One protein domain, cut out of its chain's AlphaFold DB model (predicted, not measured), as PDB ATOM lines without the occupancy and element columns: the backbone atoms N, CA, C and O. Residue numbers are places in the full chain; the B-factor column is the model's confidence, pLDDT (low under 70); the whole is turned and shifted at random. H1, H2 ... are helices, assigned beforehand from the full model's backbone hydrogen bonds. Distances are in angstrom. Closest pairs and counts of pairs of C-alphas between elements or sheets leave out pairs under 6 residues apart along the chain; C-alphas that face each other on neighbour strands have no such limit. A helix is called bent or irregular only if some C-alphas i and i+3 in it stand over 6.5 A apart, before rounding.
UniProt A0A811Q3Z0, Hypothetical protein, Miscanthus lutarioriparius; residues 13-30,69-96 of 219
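AT A GLANCE: This is residues 13 to 30 and 69 to 96 of the 219 residues of the protein "Hypothetical protein" of Miscanthus lutarioriparius (UniProt A0A811Q3Z0). Two helices, H1 and the longer H2, lie side by side and run opposite ways, a loose pair close but not clearly touching, with the 38 residues that join them in the chain cut out and not printed. H2 makes the longest axis and sticks out beyond H1 at one end with residues 69 to 75, while residues 89 to 95, of which 89 to 93 belong to H2, stand free toward the other end. The printed part has 46 residues, with two named helices, H1 then H2, and no named strand; the class is all helix. It is loose, with a radius of gyration of the C-alphas of 12.2 A, and flat, spanning 37 by 20 by 10 A.

IN THESE COORDINATES: The printed part begins at Cys 13, one residue before H1. H1 is residues 14 to 30, from C-alpha 14 at (-17.374, -10.559, 5.975) to C-alpha 30 at (-34.179, 2.498, -6.801), 24.8 A. After the cut, H2 is residues 69 to 93, from C-alpha 69 at (-45.853, -1.873, -14.609) to C-alpha 93 at (-33.451, -6.904, 17.552), 34.8 A. H2 is neither bent nor irregular, but only just: C-alphas 85 and 88 are 6.3 A apart. Residues 94 to 96 follow H2.

HOW THE PARTS SIT: H1 and H2 are close but not clearly touching, with 1 pair of C-alphas within 8 A. Their closest C-alphas are those of Phe 26 and Arg 80, 7.4 A apart. Their centres are 13.2 A apart. They run opposite ways at a shallow tilt of 27 degrees. Of the O i to N i+4 pairs, 11 of 13 in H1 and 19 of 21 in H2 are within hydrogen-bond range.

THE WHOLE: The two C-alphas farthest apart are those of Glu 69 and Gly 95, at 38.2 A. Residues 31 to 68 are not printed, and the link from H1 to H2 runs across this cut, with C-alphas 30 and 69 standing 14.7 A apart. Without the stretches that stand free, residues 69 to 75 and 89 to 95, the body spans 28 by 20 by 7 A. The mean pLDDT of the printed part is 79.2, and residues 13 to 16 and residue 30 are under 70.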
ATOM      1  N   CYS A  13     -17.545  -7.197   9.536       69.88
ATOM      2  CA  CYS A  13     -17.201  -8.606   9.300       69.88
ATOM      3  C   CYS A  13     -17.660  -9.060   7.901       69.88
ATOM      4  O   CYS A  13     -18.597  -8.484   7.353       69.88
ATOM      5  N   ALA A  14     -17.040 -10.100   7.330       69.44
ATOM      6  CA  ALA A  14     -17.374 -10.559   5.975       69.44
ATOM      7  C   ALA A  14     -18.897 -10.722   5.724       69.44
ATOM      8  O   ALA A  14     -19.373 -10.212   4.713       69.44
ATOM      9  N   PRO A  15     -19.697 -11.279   6.660       67.69
ATOM     10  CA  PRO A  15     -21.158 -11.298   6.530       67.69
ATOM     11  C   PRO A  15     -21.820  -9.912   6.473       67.69
ATOM     12  O   PRO A  15     -22.734  -9.695   5.685       67.69
ATOM     13  N   CYS A  16     -21.363  -8.953   7.283       67.56
ATOM     14  CA  CYS A  16     -21.875  -7.582   7.249       67.56
ATOM     15  C   CYS A  16     -21.462  -6.840   5.981       67.56
ATOM     16  O   CYS A  16     -22.226  -6.017   5.492       67.56
ATOM     17  N   HIS A  17     -20.270  -7.113   5.456       72.31
ATOM     18  CA  HIS A  17     -19.793  -6.524   4.210       72.31
ATOM     19  C   HIS A  17     -20.631  -6.985   3.019       72.31
ATOM     20  O   HIS A  17     -21.086  -6.158   2.230       72.31
ATOM     21  N   GLU A  18     -20.906  -8.286   2.934       78.56
ATOM     22  CA  GLU A  18     -21.809  -8.831   1.919       78.56
ATOM     23  C   GLU A  18     -23.245  -8.320   2.105       78.56
ATOM     24  O   GLU A  18     -23.886  -7.906   1.140       78.56
ATOM     25  N   GLY A  19     -23.727  -8.224   3.350       76.88
ATOM     26  CA  GLY A  19     -25.020  -7.606   3.651       76.88
ATOM     27  C   GLY A  19     -25.103  -6.131   3.234       76.88
ATOM     28  O   GLY A  19     -26.100  -5.711   2.653       76.88
ATOM     29  N   ALA A  20     -24.048  -5.346   3.475       75.06
ATOM     30  CA  ALA A  20     -23.975  -3.940   3.087       75.06
ATOM     31  C   ALA A  20     -23.947  -3.768   1.564       75.06
ATOM     32  O   ALA A  20     -24.667  -2.921   1.039       75.06
ATOM     33  N   LYS A  21     -23.186  -4.603   0.842       76.88
ATOM     34  CA  LYS A  21     -23.205  -4.637  -0.629       76.88
ATOM     35  C   LYS A  21     -24.589  -4.963  -1.176       76.88
ATOM     36  O   LYS A  21     -25.029  -4.301  -2.110       76.88
ATOM     37  N   ALA A  22     -25.278  -5.941  -0.584       78.81
ATOM     38  CA  ALA A  22     -26.643  -6.270  -0.971       78.81
ATOM     39  C   ALA A  22     -27.568  -5.058  -0.775       78.81
ATOM     40  O   ALA A  22     -28.246  -4.664  -1.716       78.81
ATOM     41  N   ILE A  23     -27.532  -4.410   0.396       81.19
ATOM     42  CA  ILE A  23     -28.333  -3.207   0.686       81.19
ATOM     43  C   ILE A  23     -28.043  -2.082  -0.316       81.19
ATOM     44  O   ILE A  23     -28.979  -1.523  -0.877       81.19
ATOM     45  N   ILE A  24     -26.771  -1.762  -0.567       79.12
ATOM     46  CA  ILE A  24     -26.378  -0.695  -1.501       79.12
ATOM     47  C   ILE A  24     -26.836  -1.030  -2.925       79.12
ATOM     48  O   ILE A  24     -27.413  -0.182  -3.596       79.12
ATOM     49  N   GLY A  25     -26.660  -2.278  -3.369       80.94
ATOM     50  CA  GLY A  25     -27.161  -2.733  -4.667       80.94
ATOM     51  C   GLY A  25     -28.689  -2.673  -4.778       80.94
ATOM     52  O   GLY A  25     -29.208  -2.370  -5.849       80.94
ATOM     53  N   PHE A  26     -29.415  -2.918  -3.684       74.62
ATOM     54  CA  PHE A  26     -30.871  -2.753  -3.631       74.62
ATOM     55  C   PHE A  26     -31.310  -1.279  -3.654       74.62
ATOM     56  O   PHE A  26     -32.355  -0.986  -4.230       74.62
ATOM     57  N   LEU A  27     -30.546  -0.364  -3.047       77.38
ATOM     58  CA  LEU A  27     -30.856   1.072  -3.023       77.38
ATOM     59  C   LEU A  27     -30.516   1.762  -4.348       77.38
ATOM     60  O   LEU A  27     -31.343   2.505  -4.858       77.38
ATOM     61  N   ASN A  28     -29.366   1.463  -4.958       77.38
ATOM     62  CA  ASN A  28     -28.962   2.096  -6.219       77.38
ATOM     63  C   ASN A  28     -29.925   1.767  -7.374       77.38
ATOM     64  O   ASN A  28     -30.261   2.646  -8.160       77.38
ATOM     65  N   LYS A  29     -30.470   0.541  -7.413       75.19
ATOM     66  CA  LYS A  29     -31.535   0.164  -8.363       75.19
ATOM     67  C   LYS A  29     -32.809   1.010  -8.219       75.19
ATOM     68  O   LYS A  29     -33.581   1.116  -9.164       75.19
ATOM     69  N   ALA A  30     -33.051   1.598  -7.043       62.00
ATOM     70  CA  ALA A  30     -34.179   2.498  -6.801       62.00
ATOM     71  C   ALA A  30     -33.964   3.906  -7.367       62.00
ATOM     72  O   ALA A  30     -34.943   4.574  -7.707       62.00
ATOM     73  N   GLU A  69     -46.892  -2.733 -15.141       88.31
ATOM     74  CA  GLU A  69     -45.853  -1.873 -14.609       88.31
ATOM     75  C   GLU A  69     -46.104  -1.548 -13.132       88.31
ATOM     76  O   GLU A  69     -45.210  -1.712 -12.301       88.31
ATOM     77  N   MET A  70     -47.334  -1.160 -12.776       83.62
ATOM     78  CA  MET A  70     -47.701  -0.888 -11.384       83.62
ATOM     79  C   MET A  70     -47.500  -2.111 -10.486       83.62
ATOM     80  O   MET A  70     -46.952  -1.976  -9.392       83.62
ATOM     81  N   ARG A  71     -47.881  -3.302 -10.961       88.38
ATOM     82  CA  ARG A  71     -47.645  -4.566 -10.252       88.38
ATOM     83  C   ARG A  71     -46.154  -4.852 -10.088       88.38
ATOM     84  O   ARG A  71     -45.738  -5.218  -8.996       88.38
ATOM     85  N   GLY A  72     -45.351  -4.656 -11.132       87.88
ATOM     86  CA  GLY A  72     -43.901  -4.850 -11.055       87.88
ATOM     87  C   GLY A  72     -43.249  -3.937 -10.013       87.88
ATOM     88  O   GLY A  72     -42.466  -4.400  -9.183       87.88
ATOM     89  N   ARG A  73     -43.639  -2.656  -9.985       83.75
ATOM     90  CA  ARG A  73     -43.169  -1.691  -8.975       83.75
ATOM     91  C   ARG A  73     -43.619  -2.065  -7.559       83.75
ATOM     92  O   ARG A  73     -42.849  -1.914  -6.611       83.75
ATOM     93  N   GLU A  74     -44.847  -2.559  -7.397       83.44
ATOM     94  CA  GLU A  74     -45.363  -3.035  -6.107       83.44
ATOM     95  C   GLU A  74     -44.603  -4.272  -5.612       83.44
ATOM     96  O   GLU A  74     -44.201  -4.319  -4.448       83.44
ATOM     97  N   GLU A  75     -44.353  -5.251  -6.482       88.75
ATOM     98  CA  GLU A  75     -43.600  -6.463  -6.152       88.75
ATOM     99  C   GLU A  75     -42.155  -6.140  -5.757       88.75
ATOM    100  O   GLU A  75     -41.652  -6.676  -4.766       88.75
ATOM    101  N   GLU A  76     -41.502  -5.213  -6.458       85.69
ATOM    102  CA  GLU A  76     -40.167  -4.741  -6.092       85.69
ATOM    103  C   GLU A  76     -40.169  -4.009  -4.739       85.69
ATOM    104  O   GLU A  76     -39.332  -4.286  -3.873       85.69
ATOM    105  N   ALA A  77     -41.135  -3.115  -4.504       83.50
ATOM    106  CA  ALA A  77     -41.289  -2.449  -3.213       83.50
ATOM    107  C   ALA A  77     -41.556  -3.456  -2.083       83.50
ATOM    108  O   ALA A  77     -41.003  -3.325  -0.986       83.50
ATOM    109  N   HIS A  78     -42.345  -4.496  -2.356       85.88
ATOM    110  CA  HIS A  78     -42.609  -5.584  -1.423       85.88
ATOM    111  C   HIS A  78     -41.344  -6.400  -1.131       85.88
ATOM    112  O   HIS A  78     -41.070  -6.697   0.031       85.88
ATOM    113  N   GLN A  79     -40.526  -6.712  -2.140       86.31
ATOM    114  CA  GLN A  79     -39.233  -7.376  -1.940       86.31
ATOM    115  C   GLN A  79     -38.284  -6.528  -1.085       86.31
ATOM    116  O   GLN A  79     -37.677  -7.043  -0.141       86.31
ATOM    117  N   ARG A  80     -38.206  -5.217  -1.349       82.44
ATOM    118  CA  ARG A  80     -37.416  -4.273  -0.539       82.44
ATOM    119  C   ARG A  80     -37.912  -4.242   0.909       82.44
ATOM    120  O   ARG A  80     -37.113  -4.354   1.840       82.44
ATOM    121  N   ALA A  81     -39.225  -4.148   1.112       82.56
ATOM    122  CA  ALA A  81     -39.831  -4.146   2.440       82.56
ATOM    123  C   ALA A  81     -39.588  -5.469   3.184       82.56
ATOM    124  O   ALA A  81     -39.208  -5.448   4.356       82.56
ATOM    125  N   ALA A  82     -39.745  -6.608   2.506       84.38
ATOM    126  CA  ALA A  82     -39.509  -7.931   3.073       84.38
ATOM    127  C   ALA A  82     -38.048  -8.102   3.509       84.38
ATOM    128  O   ALA A  82     -37.795  -8.537   4.632       84.38
ATOM    129  N   PHE A  83     -37.088  -7.689   2.676       81.88
ATOM    130  CA  PHE A  83     -35.665  -7.752   3.005       81.88
ATOM    131  C   PHE A  83     -35.305  -6.882   4.223       81.88
ATOM    132  O   PHE A  83     -34.625  -7.345   5.144       81.88
ATOM    133  N   LEU A  84     -35.802  -5.642   4.283       82.12
ATOM    134  CA  LEU A  84     -35.568  -4.747   5.424       82.12
ATOM    135  C   LEU A  84     -36.225  -5.268   6.713       82.12
ATOM    136  O   LEU A  84     -35.621  -5.204   7.789       82.12
ATOM    137  N   ALA A  85     -37.443  -5.804   6.610       78.50
ATOM    138  CA  ALA A  85     -38.196  -6.322   7.746       78.50
ATOM    139  C   ALA A  85     -37.624  -7.641   8.288       78.50
ATOM    140  O   ALA A  85     -37.558  -7.824   9.502       78.50
ATOM    141  N   GLN A  86     -37.208  -8.561   7.417       80.25
ATOM    142  CA  GLN A  86     -36.731  -9.883   7.833       80.25
ATOM    143  C   GLN A  86     -35.231  -9.904   8.128       80.25
ATOM    144  O   GLN A  86     -34.821 -10.552   9.083       80.25
ATOM    145  N   GLY A  87     -34.409  -9.198   7.347       76.88
ATOM    146  CA  GLY A  87     -32.956  -9.203   7.517       76.88
ATOM    147  C   GLY A  87     -32.493  -8.184   8.554       76.88
ATOM    148  O   GLY A  87     -31.997  -8.533   9.626       76.88
ATOM    149  N   LEU A  88     -32.671  -6.900   8.240       74.94
ATOM    150  CA  LEU A  88     -32.085  -5.813   9.025       74.94
ATOM    151  C   LEU A  88     -32.762  -5.646  10.393       74.94
ATOM    152  O   LEU A  88     -32.080  -5.504  11.411       74.94
ATOM    153  N   ALA A  89     -34.098  -5.681  10.440       78.25
ATOM    154  CA  ALA A  89     -34.822  -5.486  11.695       78.25
ATOM    155  C   ALA A  89     -34.607  -6.643  12.690       78.25
ATOM    156  O   ALA A  89     -34.495  -6.395  13.893       78.25
ATOM    157  N   MET A  90     -34.491  -7.886  12.209       79.31
ATOM    158  CA  MET A  90     -34.174  -9.042  13.059       79.31
ATOM    159  C   MET A  90     -32.745  -8.978  13.598       79.31
ATOM    160  O   MET A  90     -32.556  -9.090  14.808       79.31
ATOM    161  N   ALA A  91     -31.754  -8.702  12.741       75.75
ATOM    162  CA  ALA A  91     -30.359  -8.562  13.168       75.75
ATOM    163  C   ALA A  91     -30.180  -7.457  14.225       75.75
ATOM    164  O   ALA A  91     -29.423  -7.620  15.186       75.75
ATOM    165  N   TRP A  92     -30.921  -6.351  14.095       74.94
ATOM    166  CA  TRP A  92     -30.938  -5.293  15.104       74.94
ATOM    167  C   TRP A  92     -31.583  -5.754  16.416       74.94
ATOM    168  O   TRP A  92     -30.998  -5.558  17.484       74.94
ATOM    169  N   LYS A  93     -32.753  -6.402  16.357       80.62
ATOM    170  CA  LYS A  93     -33.451  -6.904  17.552       80.62
ATOM    171  C   LYS A  93     -32.608  -7.916  18.336       80.62
ATOM    172  O   LYS A  93     -32.667  -7.934  19.563       80.62
ATOM    173  N   GLU A  94     -31.824  -8.728  17.639       84.31
ATOM    174  CA  GLU A  94     -30.928  -9.725  18.232       84.31
ATOM    175  C   GLU A  94     -29.571  -9.146  18.675       84.31
ATOM    176  O   GLU A  94     -28.778  -9.845  19.306       84.31
ATOM    177  N   GLY A  95     -29.295  -7.865  18.398       77.50
ATOM    178  CA  GLY A  95     -28.045  -7.208  18.791       77.50
ATOM    179  C   GLY A  95     -26.812  -7.743  18.055       77.50
ATOM    180  O   GLY A  95     -25.694  -7.671  18.578       77.50
ATOM    181  N   VAL A  96     -26.997  -8.290  16.850       81.44
ATOM    182  CA  VAL A  96     -25.920  -8.882  16.051       81.44
ATOM    183  C   VAL A  96     -25.051  -7.769  15.464       81.44
ATOM    184  O   VAL A  96     -25.560  -6.779  14.948       81.44
TER     185      VAL A  96